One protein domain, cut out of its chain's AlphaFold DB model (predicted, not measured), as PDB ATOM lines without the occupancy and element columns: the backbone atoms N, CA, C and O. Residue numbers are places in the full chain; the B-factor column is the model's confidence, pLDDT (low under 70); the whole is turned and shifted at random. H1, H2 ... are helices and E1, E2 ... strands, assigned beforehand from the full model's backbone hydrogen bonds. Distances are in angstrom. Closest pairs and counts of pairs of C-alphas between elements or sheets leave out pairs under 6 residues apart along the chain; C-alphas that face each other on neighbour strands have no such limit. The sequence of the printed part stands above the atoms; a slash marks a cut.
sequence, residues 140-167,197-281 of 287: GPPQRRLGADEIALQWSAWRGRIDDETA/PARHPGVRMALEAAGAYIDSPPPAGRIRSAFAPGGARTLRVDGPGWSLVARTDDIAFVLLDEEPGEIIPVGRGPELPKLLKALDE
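What this domain is: This is residues 140 to 167 and 197 to 281 of the 287 residues of an uncharacterized protein of Streptomyces sp. SID7815 (UniProt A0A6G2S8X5). A twisted antiparallel sheet of five strands forms the core, with one long helix, H1, covering one face along the strands and two helices, H4 and H5, laid across the strands on the other face, so that helices and sheet make three layers. Two short helices, H2 and H3, lie at the rim: H2 only grazes the sheet, and H3 lies by the edge strand E5. The printed part has 113 residues, with five named helices and five named strands in the order H1 H2 H3 H4 E1 E2 E3 E4 E5 H5, and the sheet's order is E1 E2 E3 E4 E5. The class is mixed, helices and strands. The whole is compact and rounded, with a radius of gyration of the C-alphas of 12.9 A and spans of 35 by 33 by 25 A.

How they stand to each other: The sheet holds E1, residues 223 to 227, E2, residues 233 to 239, E3, residues 242 to 247, E4, residues 252 to 256, and E5, residues 264 to 266. It is a meander, each strand the antiparallel neighbour of the one before, and E1 and E2, E2 and E3, E3 and E4, and E4 and E5 are hairpins. From edge to edge the strands' lines turn by 72 degrees. Between E1 and E2, N 224 and O 236 are 2.8 A apart, within hydrogen-bond range. Between E2 and E3, N 244 and O 237 are 2.7 A apart, and between E3 and E4, N 253 and O 245 are 2.7 A apart, both within that range. E4 and E5 stand at 145 degrees between their directions, with N 266 and O 252 at 2.7 A. H1, residues 141 to 153, is on the sheet at a height of 8.2 A and runs along the strands, at 2 degrees to E3 on the local plane; its closest C-alphas to E3 are those of Ala 148 and Val 245, 6.2 A apart. On the opposite face, H4, residues 201 to 212, runs across the strands at a height of 8.9 A, at 70 degrees to E2 on the local plane; its closest C-alphas to E3 are those of Ala 206 and Trp 242, 6.4 A apart. H5, residues 272 to 281, is on the same face as H4 at a height of 9.0 A, across the strands at 86 degrees to E3 on the local plane; its closest C-alphas to E1 are those of Asp 280 and Ser 225, 6.3 A apart. H4 and H5 are close but not clearly touching, with the C-alphas of Gly 211 and Leu 275 closest at 6.5 A. H2, residues 155 to 159, only grazes the sheet. H3, residues 164 to 167, is not on the sheet, but only just, with 4 pairs of C-alphas within 10 A. In H1, H2, H4 and H5 every O i to N i+4 pair is within hydrogen-bond range; H3 is too short for such a pair.

Where its parts are: H1 begins at C-alpha 141 (15.636, -27.289, 12.613) and is 18.4 A long. E2, the longest strand, measures 19.5 A and begins at C-alpha 233 (0.579, -30.233, -6.105). E3 measures 17.0 A, H4 16.6 A and H5 14.3 A. H5 ends at C-alpha 281 (-5.970, -22.952, -0.976).

The domain as a whole: The C-alphas farthest apart are those of Glu 165 and Pro 219, at 37.0 A. Residues 168 to 196 are not printed, and C-alphas 167 and 197 are 7.9 A apart across this cut, which lies in the link from H3 to H4. Of the links that are printed whole, none is long. The mean pLDDT of the printed part is 93.8, with residues 197 to 198 under 70.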
ATOM      1  N   GLY A 140      19.095 -30.640  13.504       91.00
ATOM      2  CA  GLY A 140      18.336 -29.567  14.121       91.00
ATOM      3  C   GLY A 140      17.323 -28.998  13.128       91.00
ATOM      4  O   GLY A 140      17.188 -29.528  12.019       91.00
ATOM      5  N   PRO A 141      16.652 -27.887  13.474       93.94
ATOM      6  CA  PRO A 141      15.636 -27.289  12.613       93.94
ATOM      7  C   PRO A 141      16.103 -27.020  11.166       93.94
ATOM      8  O   PRO A 141      15.338 -27.318  10.248       93.94
ATOM      9  N   PRO A 142      17.339 -26.528  10.904       94.75
ATOM     10  CA  PRO A 142      17.840 -26.387   9.535       94.75
ATOM     11  C   PRO A 142      17.908 -27.722   8.784       94.75
ATOM     12  O   PRO A 142      17.423 -27.815   7.657       94.75
ATOM     13  N   GLN A 143      18.433 -28.770   9.428       94.62
ATOM     14  CA  GLN A 143      18.567 -30.103   8.835       94.62
ATOM     15  C   GLN A 143      17.208 -30.738   8.527       94.62
ATOM     16  O   GLN A 143      17.022 -31.304   7.449       94.62
ATOM     17  N   ARG A 144      16.231 -30.586   9.432       96.38
ATOM     18  CA  ARG A 144      14.844 -31.011   9.199       96.38
ATOM     19  C   ARG A 144      14.269 -30.347   7.947       96.38
ATOM     20  O   ARG A 144      13.703 -31.031   7.094       96.38
ATOM     21  N   ARG A 145      14.411 -29.023   7.823       96.19
ATOM     22  CA  ARG A 145      13.874 -28.263   6.682       96.19
ATOM     23  C   ARG A 145      14.542 -28.644   5.364       96.19
ATOM     24  O   ARG A 145      13.831 -28.824   4.376       96.19
ATOM     25  N   LEU A 146      15.861 -28.849   5.366       95.12
ATOM     26  CA  LEU A 146      16.595 -29.359   4.205       95.12
ATOM     27  C   LEU A 146      16.135 -30.763   3.808       95.12
ATOM     28  O   LEU A 146      15.873 -31.006   2.633       95.12
ATOM     29  N   GLY A 147      15.965 -31.670   4.773       95.56
ATOM     30  CA  GLY A 147      15.432 -33.008   4.512       95.56
ATOM     31  C   GLY A 147      14.033 -32.963   3.894       95.56
ATOM     32  O   GLY A 147      13.735 -33.691   2.949       95.56
ATOM     33  N   ALA A 148      13.180 -32.061   4.375       97.31
ATOM     34  CA  ALA A 148      11.841 -31.881   3.836       97.31
ATOM     35  C   ALA A 148      11.837 -31.248   2.426       97.31
ATOM     36  O   ALA A 148      11.036 -31.646   1.575       97.31
ATOM     37  N   ASP A 149      12.739 -30.311   2.138       96.38
ATOM     38  CA  ASP A 149      12.913 -29.767   0.787       96.38
ATOM     39  C   ASP A 149      13.456 -30.826  -0.188       96.38
ATOM     40  O   ASP A 149      12.956 -30.935  -1.309       96.38
ATOM     41  N   GLU A 150      14.382 -31.678   0.254       96.12
ATOM     42  CA  GLU A 150      14.889 -32.808  -0.533       96.12
ATOM     43  C   GLU A 150      13.780 -33.826  -0.848       96.12
ATOM     44  O   GLU A 150      13.676 -34.313  -1.975       96.12
ATOM     45  N   ILE A 151      12.891 -34.121   0.110       97.12
ATOM     46  CA  ILE A 151      11.716 -34.974  -0.136       97.12
ATOM     47  C   ILE A 151      10.783 -34.342  -1.171       97.12
ATOM     48  O   ILE A 151      10.270 -35.050  -2.038       97.12
ATOM     49  N   ALA A 152      10.560 -33.027  -1.106       96.31
ATOM     50  CA  ALA A 152       9.717 -32.339  -2.078       96.31
ATOM     51  C   ALA A 152      10.330 -32.369  -3.484       96.31
ATOM     52  O   ALA A 152       9.622 -32.654  -4.453       96.31
ATOM     53  N   LEU A 153      11.639 -32.120  -3.586       94.81
ATOM     54  CA  LEU A 153      12.382 -32.124  -4.842       94.81
ATOM     55  C   LEU A 153      12.434 -33.525  -5.466       94.81
ATOM     56  O   LEU A 153      12.176 -33.693  -6.657       94.81
ATOM     57  N   GLN A 154      12.717 -34.543  -4.652       96.06
ATOM     58  CA  GLN A 154      12.882 -35.935  -5.077       96.06
ATOM     59  C   GLN A 154      11.669 -36.805  -4.730       96.06
ATOM     60  O   GLN A 154      11.817 -37.993  -4.421       96.06
ATOM     61  N   TRP A 155      10.456 -36.241  -4.809       95.88
ATOM     62  CA  TRP A 155       9.226 -36.914  -4.374       95.88
ATOM     63  C   TRP A 155       9.114 -38.348  -4.897       95.88
ATOM     64  O   TRP A 155       8.905 -39.281  -4.128       95.88
ATOM     65  N   SER A 156       9.282 -38.543  -6.209       93.94
ATOM     66  CA  SER A 156       9.130 -39.857  -6.844       93.94
ATOM     67  C   SER A 156      10.109 -40.897  -6.285       93.94
ATOM     68  O   SER A 156       9.735 -42.056  -6.110       93.94
ATOM     69  N   ALA A 157      11.342 -40.492  -5.968       95.31
ATOM     70  CA  ALA A 157      12.362 -41.377  -5.411       95.31
ATOM     71  C   ALA A 157      12.099 -41.717  -3.934       95.31
ATOM     72  O   ALA A 157      12.403 -42.824  -3.491       95.31
ATOM     73  N   TRP A 158      11.543 -40.784  -3.159       94.81
ATOM     74  CA  TRP A 158      11.126 -41.034  -1.776       94.81
ATOM     75  C   TRP A 158       9.873 -41.902  -1.709       94.81
ATOM     76  O   TRP A 158       9.867 -42.925  -1.028       94.81
ATOM     77  N   ARG A 159       8.839 -41.559  -2.481       93.50
ATOM     78  CA  ARG A 159       7.587 -42.317  -2.537       93.50
ATOM     79  C   ARG A 159       7.794 -43.762  -2.982       93.50
ATOM     80  O   ARG A 159       7.175 -44.656  -2.411       93.50
ATOM     81  N   GLY A 160       8.678 -43.997  -3.956       92.06
ATOM     82  CA  GLY A 160       9.000 -45.337  -4.454       92.06
ATOM     83  C   GLY A 160       9.728 -46.244  -3.452       92.06
ATOM     84  O   GLY A 160       9.824 -47.442  -3.698       92.06
ATOM     85  N   ARG A 161      10.235 -45.700  -2.334       91.69
ATOM     86  CA  ARG A 161      10.828 -46.483  -1.236       91.69
ATOM     87  C   ARG A 161       9.799 -46.981  -0.220       91.69
ATOM     88  O   ARG A 161      10.132 -47.850   0.578       91.69
ATOM     89  N   ILE A 162       8.584 -46.436  -0.236       90.88
ATOM     90  CA  ILE A 162       7.509 -46.831   0.674       90.88
ATOM     91  C   ILE A 162       6.720 -47.976   0.051       90.88
ATOM     92  O   ILE A 162       6.171 -47.833  -1.041       90.88
ATOM     93  N   ASP A 163       6.648 -49.089   0.773       87.12
ATOM     94  CA  ASP A 163       5.726 -50.177   0.475       87.12
ATOM     95  C   ASP A 163       4.421 -49.977   1.260       87.12
ATOM     96  O   ASP A 163       4.419 -49.921   2.489       87.12
ATOM     97  N   ASP A 164       3.305 -49.839   0.547       83.75
ATOM     98  CA  ASP A 164       2.032 -49.426   1.144       83.75
ATOM     99  C   ASP A 164       1.449 -50.502   2.075       83.75
ATOM    100  O   ASP A 164       0.843 -50.164   3.095       83.75
ATOM    101  N   GLU A 165       1.658 -51.790   1.768       79.19
ATOM    102  CA  GLU A 165       1.168 -52.889   2.610       79.19
ATOM    103  C   GLU A 165       1.867 -52.899   3.975       79.19
ATOM    104  O   GLU A 165       1.205 -53.078   5.000       79.19
ATOM    105  N   THR A 166       3.181 -52.667   4.010       80.75
ATOM    106  CA  THR A 166       3.949 -52.615   5.263       80.75
ATOM    107  C   THR A 166       3.807 -51.285   5.998       80.75
ATOM    108  O   THR A 166       3.705 -51.285   7.225       80.75
ATOM    109  N   ALA A 167       3.764 -50.158   5.285       79.19
ATOM    110  CA  ALA A 167       3.725 -48.831   5.898       79.19
ATOM    111  C   ALA A 167       2.345 -48.461   6.459       79.19
ATOM    112  O   ALA A 167       2.252 -47.782   7.485       79.19
ATOM    113  N   PRO A 197       1.706 -45.236  11.548       52.72
ATOM    114  CA  PRO A 197       1.838 -43.773  11.607       52.72
ATOM    115  C   PRO A 197       0.668 -43.025  12.274       52.72
ATOM    116  O   PRO A 197       0.862 -41.960  12.854       52.72
ATOM    117  N   ALA A 198      -0.533 -43.612  12.300       54.22
ATOM    118  CA  ALA A 198      -1.699 -43.098  13.027       54.22
ATOM    119  C   ALA A 198      -1.566 -43.103  14.570       54.22
ATOM    120  O   ALA A 198      -2.377 -42.486  15.261       54.22
ATOM    121  N   ARG A 199      -0.579 -43.806  15.135       70.12
ATOM    122  CA  ARG A 199      -0.318 -43.886  16.583       70.12
ATOM    123  C   ARG A 199       0.844 -43.007  17.033       70.12
ATOM    124  O   ARG A 199       1.055 -42.878  18.237       70.12
ATOM    125  N   HIS A 200       1.566 -42.401  16.093       88.81
ATOM    126  CA  HIS A 200       2.741 -41.605  16.396       88.81
ATOM    127  C   HIS A 200       2.336 -40.238  16.988       88.81
ATOM    128  O   HIS A 200       1.704 -39.433  16.293       88.81
ATOM    129  N   PRO A 201       2.639 -39.945  18.270       91.81
ATOM    130  CA  PRO A 201       2.129 -38.752  18.948       91.81
ATOM    131  C   PRO A 201       2.596 -37.452  18.281       91.81
ATOM    132  O   PRO A 201       1.780 -36.545  18.112       91.81
ATOM    133  N   GLY A 202       3.854 -37.392  17.830       95.06
ATOM    134  CA  GLY A 202       4.400 -36.225  17.132       95.06
ATOM    135  C   GLY A 202       3.754 -35.975  15.766       95.06
ATOM    136  O   GLY A 202       3.490 -34.832  15.406       95.06
ATOM    137  N   VAL A 203       3.383 -37.037  15.037       95.75
ATOM    138  CA  VAL A 203       2.688 -36.905  13.741       95.75
ATOM    139  C   VAL A 203       1.281 -36.367  13.950       95.75
ATOM    140  O   VAL A 203       0.847 -35.468  13.235       95.75
ATOM    141  N   ARG A 204       0.566 -36.886  14.953       95.00
ATOM    142  CA  ARG A 204      -0.775 -36.402  15.287       95.00
ATOM    143  C   ARG A 204      -0.752 -34.925  15.674       95.00
ATOM    144  O   ARG A 204      -1.568 -34.169  15.163       95.00
ATOM    145  N   MET A 205       0.213 -34.512  16.496       96.31
ATOM    146  CA  MET A 205       0.413 -33.103  16.841       96.31
ATOM    147  C   MET A 205       0.700 -32.245  15.600       96.31
ATOM    148  O   MET A 205       0.092 -31.188  15.447       96.31
ATOM    149  N   ALA A 206       1.579 -32.695  14.699       97.56
ATOM    150  CA  ALA A 206       1.897 -31.973  13.467       97.56
ATOM    151  C   ALA A 206       0.668 -31.817  12.551       97.56
ATOM    152  O   ALA A 206       0.412 -30.729  12.043       97.56
ATOM    153  N   LEU A 207      -0.137 -32.872  12.379       97.50
ATOM    154  CA  LEU A 207      -1.364 -32.829  11.575       97.50
ATOM    155  C   LEU A 207      -2.457 -31.960  12.215       97.50
ATOM    156  O   LEU A 207      -3.137 -31.223  11.503       97.50
ATOM    157  N   GLU A 208      -2.616 -32.014  13.541       97.50
ATOM    158  CA  GLU A 208      -3.525 -31.132  14.287       97.50
ATOM    159  C   GLU A 208      -3.095 -29.659  14.143       97.50
ATOM    160  O   GLU A 208      -3.926 -28.800  13.842       97.50
ATOM    161  N   ALA A 209      -1.797 -29.368  14.272       97.81
ATOM    162  CA  ALA A 209      -1.242 -28.026  14.090       97.81
ATOM    163  C   ALA A 209      -1.391 -27.521  12.645       97.81
ATOM    164  O   ALA A 209      -1.786 -26.376  12.435       97.81
ATOM    165  N   ALA A 210      -1.139 -28.378  11.650       98.00
ATOM    166  CA  ALA A 210      -1.390 -28.061  10.247       98.00
ATOM    167  C   ALA A 210      -2.881 -27.781   9.997       98.00
ATOM    168  O   ALA A 210      -3.218 -26.844   9.282       98.00
ATOM    169  N   GLY A 211      -3.786 -28.547  10.612       97.81
ATOM    170  CA  GLY A 211      -5.225 -28.295  10.538       97.81
ATOM    171  C   GLY A 211      -5.626 -26.942  11.128       97.81
ATOM    172  O   GLY A 211      -6.435 -26.233  10.535       97.81
ATOM    173  N   ALA A 212      -5.013 -26.536  12.244       98.06
ATOM    174  CA  ALA A 212      -5.292 -25.253  12.894       98.06
ATOM    175  C   ALA A 212      -4.960 -24.029  12.016       98.06
ATOM    176  O   ALA A 212      -5.553 -22.965  12.201       98.06
ATOM    177  N   TYR A 213      -4.070 -24.174  11.027       97.88
ATOM    178  CA  TYR A 213      -3.779 -23.124  10.047       97.88
ATOM    179  C   TYR A 213      -4.983 -22.735   9.184       97.88
ATOM    180  O   TYR A 213      -5.004 -21.631   8.645       97.88
ATOM    181  N   ILE A 214      -5.991 -23.604   9.072       97.19
ATOM    182  CA  ILE A 214      -7.219 -23.316   8.322       97.19
ATOM    183  C   ILE A 214      -8.049 -22.234   9.019       97.19
ATOM    184  O   ILE A 214      -8.566 -21.334   8.360       97.19
ATOM    185  N   ASP A 215      -8.137 -22.298  10.345       96.88
ATOM    186  CA  ASP A 215      -8.901 -21.338  11.144       96.88
ATOM    187  C   ASP A 215      -8.069 -20.102  11.512       96.88
ATOM    188  O   ASP A 215      -8.594 -18.991  11.608       96.88
ATOM    189  N   SER A 216      -6.762 -20.288  11.715       97.06
ATOM    190  CA  SER A 216      -5.813 -19.229  12.053       97.06
ATOM    191  C   SER A 216      -4.621 -19.276  11.094       97.06
ATOM    192  O   SER A 216      -3.630 -19.948  11.401       97.06
ATOM    193  N   PRO A 217      -4.690 -18.556   9.958       95.38
ATOM    194  CA  PRO A 217      -3.641 -18.568   8.948       95.38
ATOM    195  C   PRO A 217      -2.245 -18.292   9.533       95.38
ATOM    196  O   PRO A 217      -2.093 -17.382  10.355       95.38
ATOM    197  N   PRO A 218      -1.222 -19.069   9.136       96.38
ATOM    198  CA  PRO A 218       0.131 -18.914   9.644       96.38
ATOM    199  C   PRO A 218       0.841 -17.705   9.014       96.38
ATOM    200  O   PRO A 218       0.348 -17.135   8.036       96.38
ATOM    201  N   PRO A 219       2.036 -17.337   9.519       95.56
ATOM    202  CA  PRO A 219       2.928 -16.421   8.816       95.56
ATOM    203  C   PRO A 219       3.156 -16.829   7.355       95.56
ATOM    204  O   PRO A 219       3.151 -18.016   7.007       95.56
ATOM    205  N   ALA A 220       3.376 -15.830   6.500       95.44
ATOM    206  CA  ALA A 220       3.609 -16.029   5.076       95.44
ATOM    207  C   ALA A 220       4.767 -17.011   4.823       95.44
ATOM    208  O   ALA A 220       5.751 -17.025   5.554       95.44
ATOM    209  N   GLY A 221       4.645 -17.854   3.799       95.38
ATOM    210  CA  GLY A 221       5.663 -18.853   3.459       95.38
ATOM    211  C   GLY A 221       5.713 -20.090   4.352       95.38
ATOM    212  O   GLY A 221       6.463 -21.011   4.044       95.38
ATOM    213  N   ARG A 222       4.877 -20.175   5.395       97.25
ATOM    214  CA  ARG A 222       4.759 -21.398   6.199       97.25
ATOM    215  C   ARG A 222       4.066 -22.550   5.466       97.25
ATOM    216  O   ARG A 222       4.302 -23.717   5.764       97.25
ATOM    217  N   ILE A 223       3.199 -22.213   4.512       97.44
ATOM    218  CA  ILE A 223       2.575 -23.152   3.580       97.44
ATOM    219  C   ILE A 223       3.030 -22.757   2.176       97.44
ATOM    220  O   ILE A 223       2.678 -21.683   1.683       97.44
ATOM    221  N   ARG A 224       3.799 -23.631   1.530       95.75
ATOM    222  CA  ARG A 224       4.297 -23.466   0.162       95.75
ATOM    223  C   ARG A 224       3.728 -24.564  -0.718       95.75
ATOM    224  O   ARG A 224       3.592 -25.714  -0.301       95.75
ATOM    225  N   SER A 225       3.404 -24.204  -1.951       95.31
ATOM    226  CA  SER A 225       2.740 -25.104  -2.880       95.31
ATOM    227  C   SER A 225       3.349 -25.003  -4.271       95.31
ATOM    228  O   SER A 225       3.319 -23.942  -4.894       95.31
ATOM    229  N   ALA A 226       3.835 -26.128  -4.787       93.75
ATOM    230  CA  ALA A 226       4.444 -26.239  -6.107       93.75
ATOM    231  C   ALA A 226       3.630 -27.169  -7.017       93.75
ATOM    232  O   ALA A 226       2.956 -28.092  -6.559       93.75
ATOM    233  N   PHE A 227       3.681 -26.925  -8.329       92.69
ATOM    234  CA  PHE A 227       3.068 -27.832  -9.299       92.69
ATOM    235  C   PHE A 227       3.772 -29.191  -9.293       92.69
ATOM    236  O   PHE A 227       4.998 -29.258  -9.260       92.69
ATOM    237  N   ALA A 228       2.987 -30.265  -9.381       92.50
ATOM    238  CA  ALA A 228       3.481 -31.623  -9.556       92.50
ATOM    239  C   ALA A 228       2.828 -32.280 -10.791       92.50
ATOM    240  O   ALA A 228       1.731 -31.886 -11.210       92.50
ATOM    241  N   PRO A 229       3.464 -33.298 -11.400       90.06
ATOM    242  CA  PRO A 229       2.870 -34.041 -12.510       90.06
ATOM    243  C   PRO A 229       1.514 -34.663 -12.146       90.06
ATOM    244  O   PRO A 229       1.315 -35.122 -11.021       90.06
ATOM    245  N   GLY A 230       0.604 -34.738 -13.122       88.56
ATOM    246  CA  GLY A 230      -0.733 -35.321 -12.937       88.56
ATOM    247  C   GLY A 230      -1.795 -34.337 -12.433       88.56
ATOM    248  O   GLY A 230      -2.851 -34.764 -11.983       88.56
ATOM    249  N   GLY A 231      -1.528 -33.028 -12.497       89.50
ATOM    250  CA  GLY A 231      -2.451 -31.994 -12.005       89.50
ATOM    251  C   GLY A 231      -2.494 -31.884 -10.478       89.50
ATOM    252  O   GLY A 231      -3.299 -31.128  -9.941       89.50
ATOM    253  N   ALA A 232      -1.629 -32.630  -9.791       94.75
ATOM    254  CA  ALA A 232      -1.434 -32.559  -8.357       94.75
ATOM    255  C   ALA A 232      -0.488 -31.417  -7.978       94.75
ATOM    256  O   ALA A 232       0.104 -30.737  -8.825       94.75
ATOM    257  N   ARG A 233      -0.336 -31.216  -6.672       95.94
ATOM    258  CA  ARG A 233       0.579 -30.233  -6.105       95.94
ATOM    259  C   ARG A 233       1.393 -30.867  -4.994       95.94
ATOM    260  O   ARG A 233       0.873 -31.697  -4.247       95.94
ATOM    261  N   THR A 234       2.656 -30.469  -4.908       97.12
ATOM    262  CA  THR A 234       3.523 -30.795  -3.777       97.12
ATOM    263  C   THR A 234       3.417 -29.661  -2.768       97.12
ATOM    264  O   THR A 234       3.672 -28.503  -3.102       97.12
ATOM    265  N   LEU A 235       3.022 -29.995  -1.546       97.38
ATOM    266  CA  LEU A 235       2.893 -29.072  -0.430       97.38
ATOM    267  C   LEU A 235       4.080 -29.226   0.512       97.38
ATOM    268  O   LEU A 235       4.421 -30.340   0.909       97.38
ATOM    269  N   ARG A 236       4.661 -28.092   0.898       97.38
ATOM    270  CA  ARG A 236       5.578 -27.957   2.029       97.38
ATOM    271  C   ARG A 236       4.867 -27.151   3.103       97.38
ATOM    272  O   ARG A 236       4.449 -26.024   2.851       97.38
ATOM    273  N   VAL A 237       4.701 -27.751   4.273       98.19
ATOM    274  CA  VAL A 237       4.035 -27.131   5.417       98.19
ATOM    275  C   VAL A 237       4.950 -27.278   6.611       98.19
ATOM    276  O   VAL A 237       5.382 -28.384   6.916       98.19
ATOM    277  N   ASP A 238       5.256 -26.178   7.272       97.88
ATOM    278  CA  ASP A 238       6.197 -26.173   8.382       97.88
ATOM    279  C   ASP A 238       5.529 -25.649   9.660       97.88
ATOM    280  O   ASP A 238       4.498 -24.965   9.650       97.88
ATOM    281  N   GLY A 239       6.103 -26.001  10.799       96.00
ATOM    282  CA  GLY A 239       5.711 -25.483  12.097       96.00
ATOM    283  C   GLY A 239       6.827 -25.666  13.119       96.00
ATOM    284  O   GLY A 239       7.871 -26.245  12.806       96.00
ATOM    285  N   PRO A 240       6.632 -25.168  14.350       94.69
ATOM    286  CA  PRO A 240       7.631 -25.306  15.398       94.69
ATOM    287  C   PRO A 240       7.900 -26.788  15.679       94.69
ATOM    288  O   PRO A 240       7.017 -27.491  16.169       94.69
ATOM    289  N   GLY A 241       9.102 -27.264  15.356       95.75
ATOM    290  CA  GLY A 241       9.502 -28.645  15.619       95.75
ATOM    291  C   GLY A 241       9.155 -29.666  14.531       95.75
ATOM    292  O   GLY A 241       9.484 -30.837  14.708       95.75
ATOM    293  N   TRP A 242       8.478 -29.287  13.441       97.75
ATOM    294  CA  TRP A 242       8.000 -30.262  12.452       97.75
ATOM    295  C   TRP A 242       7.890 -29.711  11.029       97.75
ATOM    296  O   TRP A 242       7.554 -28.549  10.797       97.75
ATOM    297  N   SER A 243       8.140 -30.588  10.059       98.44
ATOM    298  CA  SER A 243       7.911 -30.352   8.633       98.44
ATOM    299  C   SER A 243       6.992 -31.426   8.084       98.44
ATOM    300  O   SER A 243       7.153 -32.604   8.389       98.44
ATOM    301  N   LEU A 244       6.068 -31.024   7.224       98.44
ATOM    302  CA  LEU A 244       5.224 -31.898   6.432       98.44
ATOM    303  C   LEU A 244       5.495 -31.648   4.947       98.44
ATOM    304  O   LEU A 244       5.567 -30.507   4.478       98.44
ATOM    305  N   VAL A 245       5.649 -32.741   4.209       98.50
ATOM    306  CA  VAL A 245       5.779 -32.754   2.751       98.50
ATOM    307  C   VAL A 245       4.712 -33.675   2.203       98.50
ATOM    308  O   VAL A 245       4.654 -34.834   2.595       98.50
ATOM    309  N   ALA A 246       3.860 -33.200   1.310       98.12
ATOM    310  CA  ALA A 246       2.750 -34.012   0.830       98.12
ATOM    311  C   ALA A 246       2.463 -33.791  -0.640       98.12
ATOM    312  O   ALA A 246       2.748 -32.729  -1.189       98.12
ATOM    313  N   ARG A 247       1.810 -34.773  -1.252       97.62
ATOM    314  CA  ARG A 247       1.157 -34.600  -2.542       97.62
ATOM    315  C   ARG A 247      -0.345 -34.647  -2.377       97.62
ATOM    316  O   ARG A 247      -0.879 -35.549  -1.738       97.62
ATOM    317  N   THR A 248      -1.038 -33.703  -3.006       96.75
ATOM    318  CA  THR A 248      -2.503 -33.574  -2.908       96.75
ATOM    319  C   THR A 248      -3.273 -34.813  -3.390       96.75
ATOM    320  O   THR A 248      -4.452 -34.958  -3.073       96.75
ATOM    321  N   ASP A 249      -2.644 -35.690  -4.174       95.38
ATOM    322  CA  ASP A 249      -3.219 -36.914  -4.738       95.38
ATOM    323  C   ASP A 249      -2.732 -38.221  -4.080       95.38
ATOM    324  O   ASP A 249      -3.213 -39.292  -4.458       95.38
ATOM    325  N   ASP A 250      -1.831 -38.155  -3.095       95.69
ATOM    326  CA  ASP A 250      -1.113 -39.319  -2.557       95.69
ATOM    327  C   ASP A 250      -1.009 -39.258  -1.015       95.69
ATOM    328  O   ASP A 250      -2.024 -39.074  -0.335       95.69
ATOM    329  N   ILE A 251       0.191 -39.451  -0.463       96.19
ATOM    330  CA  ILE A 251       0.497 -39.493   0.970       96.19
ATOM    331  C   ILE A 251       1.155 -38.189   1.453       96.19
ATOM    332  O   ILE A 251       1.378 -37.250   0.680       96.19
ATOM    333  N   ALA A 252       1.507 -38.150   2.737       97.88
ATOM    334  CA  ALA A 252       2.412 -37.158   3.303       97.88
ATOM    335  C   ALA A 252       3.617 -37.825   3.979       97.88
ATOM    336  O   ALA A 252       3.576 -38.997   4.339       97.88
ATOM    337  N   PHE A 253       4.678 -37.059   4.176       98.12
ATOM    338  CA  PHE A 253       5.824 -37.370   5.013       98.12
ATOM    339  C   PHE A 253       5.921 -36.310   6.100       98.12
ATOM    340  O   PHE A 253       5.749 -35.123   5.816       98.12
ATOM    341  N   VAL A 254       6.204 -36.736   7.327       98.19
ATOM    342  CA  VAL A 254       6.431 -35.854   8.469       98.19
ATOM    343  C   VAL A 254       7.847 -36.066   8.988       98.19
ATOM    344  O   VAL A 254       8.287 -37.203   9.149       98.19
ATOM    345  N   LEU A 255       8.542 -34.965   9.247       97.94
ATOM    346  CA  LEU A 255       9.844 -34.927   9.902       97.94
ATOM    347  C   LEU A 255       9.703 -34.132  11.196       97.94
ATOM    348  O   LEU A 255       9.028 -33.098  11.207       97.94
ATOM    349  N   LEU A 256      10.348 -34.593  12.264       96.94
ATOM    350  CA  LEU A 256      10.242 -34.017  13.603       96.94
ATOM    351  C   LEU A 256      11.635 -33.664  14.134       96.94
ATOM    352  O   LEU A 256      12.589 -34.409  13.932       96.94
ATOM    353  N   ASP A 257      11.756 -32.543  14.842       95.00
ATOM    354  CA  ASP A 257      13.015 -32.169  15.500       95.00
ATOM    355  C   ASP A 257      13.348 -33.126  16.661       95.00
ATOM    356  O   ASP A 257      14.520 -33.377  16.931       95.00
ATOM    357  N   GLU A 258      12.326 -33.691  17.314       93.25
ATOM    358  CA  GLU A 258      12.472 -34.648  18.423       93.25
ATOM    359  C   GLU A 258      12.927 -36.045  17.967       93.25
ATOM    360  O   GLU A 258      13.469 -36.801  18.770       93.25
ATOM    361  N   GLU A 259      12.749 -36.373  16.683       93.44
ATOM    362  CA  GLU A 259      13.105 -37.670  16.093       93.44
ATOM    363  C   GLU A 259      14.060 -37.473  14.913       93.44
ATOM    364  O   GLU A 259      13.664 -37.513  13.744       93.44
ATOM    365  N   PRO A 260      15.338 -37.199  15.221       89.50
ATOM    366  CA  PRO A 260      16.329 -36.868  14.219       89.50
ATOM    367  C   PRO A 260      16.565 -38.004  13.228       89.50
ATOM    368  O   PRO A 260      16.792 -39.144  13.623       89.50
ATOM    369  N   GLY A 261      16.593 -37.676  11.935       84.56
ATOM    370  CA  GLY A 261      16.872 -38.636  10.861       84.56
ATOM    371  C   GLY A 261      15.694 -39.529  10.466       84.56
ATOM    372  O   GLY A 261      15.806 -40.249   9.475       84.56
ATOM    373  N   GLU A 262      14.567 -39.446  11.176       92.00
ATOM    374  CA  GLU A 262      13.365 -40.213  10.867       92.00
ATOM    375  C   GLU A 262      12.442 -39.459   9.901       92.00
ATOM    376  O   GLU A 262      12.242 -38.243   9.982       92.00
ATOM    377  N   ILE A 263      11.865 -40.208   8.960       94.69
ATOM    378  CA  ILE A 263      10.897 -39.704   7.982       94.69
ATOM    379  C   ILE A 263       9.662 -40.584   8.079       94.69
ATOM    380  O   ILE A 263       9.666 -41.734   7.639       94.69
ATOM    381  N   ILE A 264       8.594 -40.032   8.651       95.25
ATOM    382  CA  ILE A 264       7.415 -40.805   9.027       95.25
ATOM    383  C   ILE A 264       6.351 -40.656   7.930       95.25
ATOM    384  O   ILE A 264       5.798 -39.563   7.757       95.25
ATOM    385  N   PRO A 265       6.045 -41.714   7.155       95.75
ATOM    386  CA  PRO A 265       5.018 -41.650   6.125       95.75
ATOM    387  C   PRO A 265       3.624 -41.625   6.758       95.75
ATOM    388  O   PRO A 265       3.319 -42.394   7.661       95.75
ATOM    389  N   VAL A 266       2.736 -40.786   6.241       95.06
ATOM    390  CA  VAL A 266       1.332 -40.682   6.641       95.06
ATOM    391  C   VAL A 266       0.469 -41.090   5.461       95.06
ATOM    392  O   VAL A 266       0.422 -40.402   4.441       95.06
ATOM    393  N   GLY A 267      -0.224 -42.215   5.613       93.31
ATOM    394  CA  GLY A 267      -1.106 -42.745   4.584       93.31
ATOM    395  C   GLY A 267      -2.249 -41.785   4.270       93.31
ATOM    396  O   GLY A 267      -2.687 -41.006   5.117       93.31
ATOM    397  N   ARG A 268      -2.764 -41.875   3.044       92.75
ATOM    398  CA  ARG A 268      -3.802 -40.971   2.538       92.75
ATOM    399  C   ARG A 268      -5.043 -40.940   3.435       92.75
ATOM    400  O   ARG A 268      -5.474 -39.874   3.854       92.75
ATOM    401  N   GLY A 269      -5.617 -42.100   3.751       89.19
ATOM    402  CA  GLY A 269      -6.830 -42.182   4.572       89.19
ATOM    403  C   GLY A 269      -7.986 -41.277   4.085       89.19
ATOM    404  O   GLY A 269      -7.962 -40.754   2.967       89.19
ATOM    405  N   PRO A 270      -9.034 -41.091   4.905       90.25
ATOM    406  CA  PRO A 270     -10.185 -40.262   4.538       90.25
ATOM    407  C   PRO A 270      -9.998 -38.757   4.810       90.25
ATOM    408  O   PRO A 270     -10.664 -37.939   4.172       90.25
ATOM    409  N   GLU A 271      -9.117 -38.379   5.744       92.50
ATOM    410  CA  GLU A 271      -8.994 -36.989   6.217       92.50
ATOM    411  C   GLU A 271      -7.883 -36.194   5.518       92.50
ATOM    412  O   GLU A 271      -8.089 -35.018   5.203       92.50
ATOM    413  N   LEU A 272      -6.737 -36.819   5.206       95.56
ATOM    414  CA  LEU A 272      -5.591 -36.119   4.610       95.56
ATOM    415  C   LEU A 272      -5.963 -35.369   3.320       95.56
ATOM    416  O   LEU A 272      -5.606 -34.200   3.215       95.56
ATOM    417  N   PRO A 273      -6.733 -35.936   2.364       97.06
ATOM    418  CA  PRO A 273      -7.049 -35.223   1.126       97.06
ATOM    419  C   PRO A 273      -7.785 -33.897   1.352       97.06
ATOM    420  O   PRO A 273      -7.553 -32.933   0.623       97.06
ATOM    421  N   LYS A 274      -8.663 -33.829   2.362       96.94
ATOM    422  CA  LYS A 274      -9.388 -32.593   2.694       96.94
ATOM    423  C   LYS A 274      -8.448 -31.562   3.308       96.94
ATOM    424  O   LYS A 274      -8.493 -30.403   2.907       96.94
ATOM    425  N   LEU A 275      -7.589 -32.000   4.230       97.88
ATOM    426  CA  LEU A 275      -6.574 -31.154   4.853       97.88
ATOM    427  C   LEU A 275      -5.630 -30.561   3.800       97.88
ATOM    428  O   LEU A 275      -5.466 -29.347   3.741       97.88
ATOM    429  N   LEU A 276      -5.065 -31.396   2.923       98.06
ATOM    430  CA  LEU A 276      -4.135 -30.941   1.885       98.06
ATOM    431  C   LEU A 276      -4.798 -29.969   0.910       98.06
ATOM    432  O   LEU A 276      -4.180 -28.985   0.520       98.06
ATOM    433  N   LYS A 277      -6.064 -30.201   0.546       97.25
ATOM    434  CA  LYS A 277      -6.806 -29.262  -0.298       97.25
ATOM    435  C   LYS A 277      -6.960 -27.894   0.374       97.25
ATOM    436  O   LYS A 277      -6.688 -26.883  -0.262       97.25
ATOM    437  N   ALA A 278      -7.370 -27.861   1.642       97.62
ATOM    438  CA  ALA A 278      -7.542 -26.608   2.377       97.62
ATOM    439  C   ALA A 278      -6.211 -25.858   2.561       97.62
ATOM    440  O   ALA A 278      -6.156 -24.643   2.400       97.62
ATOM    441  N   LEU A 279      -5.120 -26.580   2.830       97.75
ATOM    442  CA  LEU A 279      -3.781 -25.994   2.918       97.75
ATOM    443  C   LEU A 279      -3.306 -25.445   1.567       97.75
ATOM    444  O   LEU A 279      -2.750 -24.353   1.519       97.75
ATOM    445  N   ASP A 280      -3.557 -26.149   0.461       96.50
ATOM    446  CA  ASP A 280      -3.215 -25.655  -0.878       96.50
ATOM    447  C   ASP A 280      -3.938 -24.342  -1.222       96.50
ATOM    448  O   ASP A 280      -3.353 -23.462  -1.855       96.50
ATOM    449  N   GLU A 281      -5.192 -24.186  -0.791       95.31
ATOM    450  CA  GLU A 281      -5.970 -22.952  -0.976       95.31
ATOM    451  C   GLU A 281      -5.394 -21.765  -0.179       95.31
ATOM    452  O   GLU A 281      -5.507 -20.624  -0.627       95.31
TER     453      GLU A 281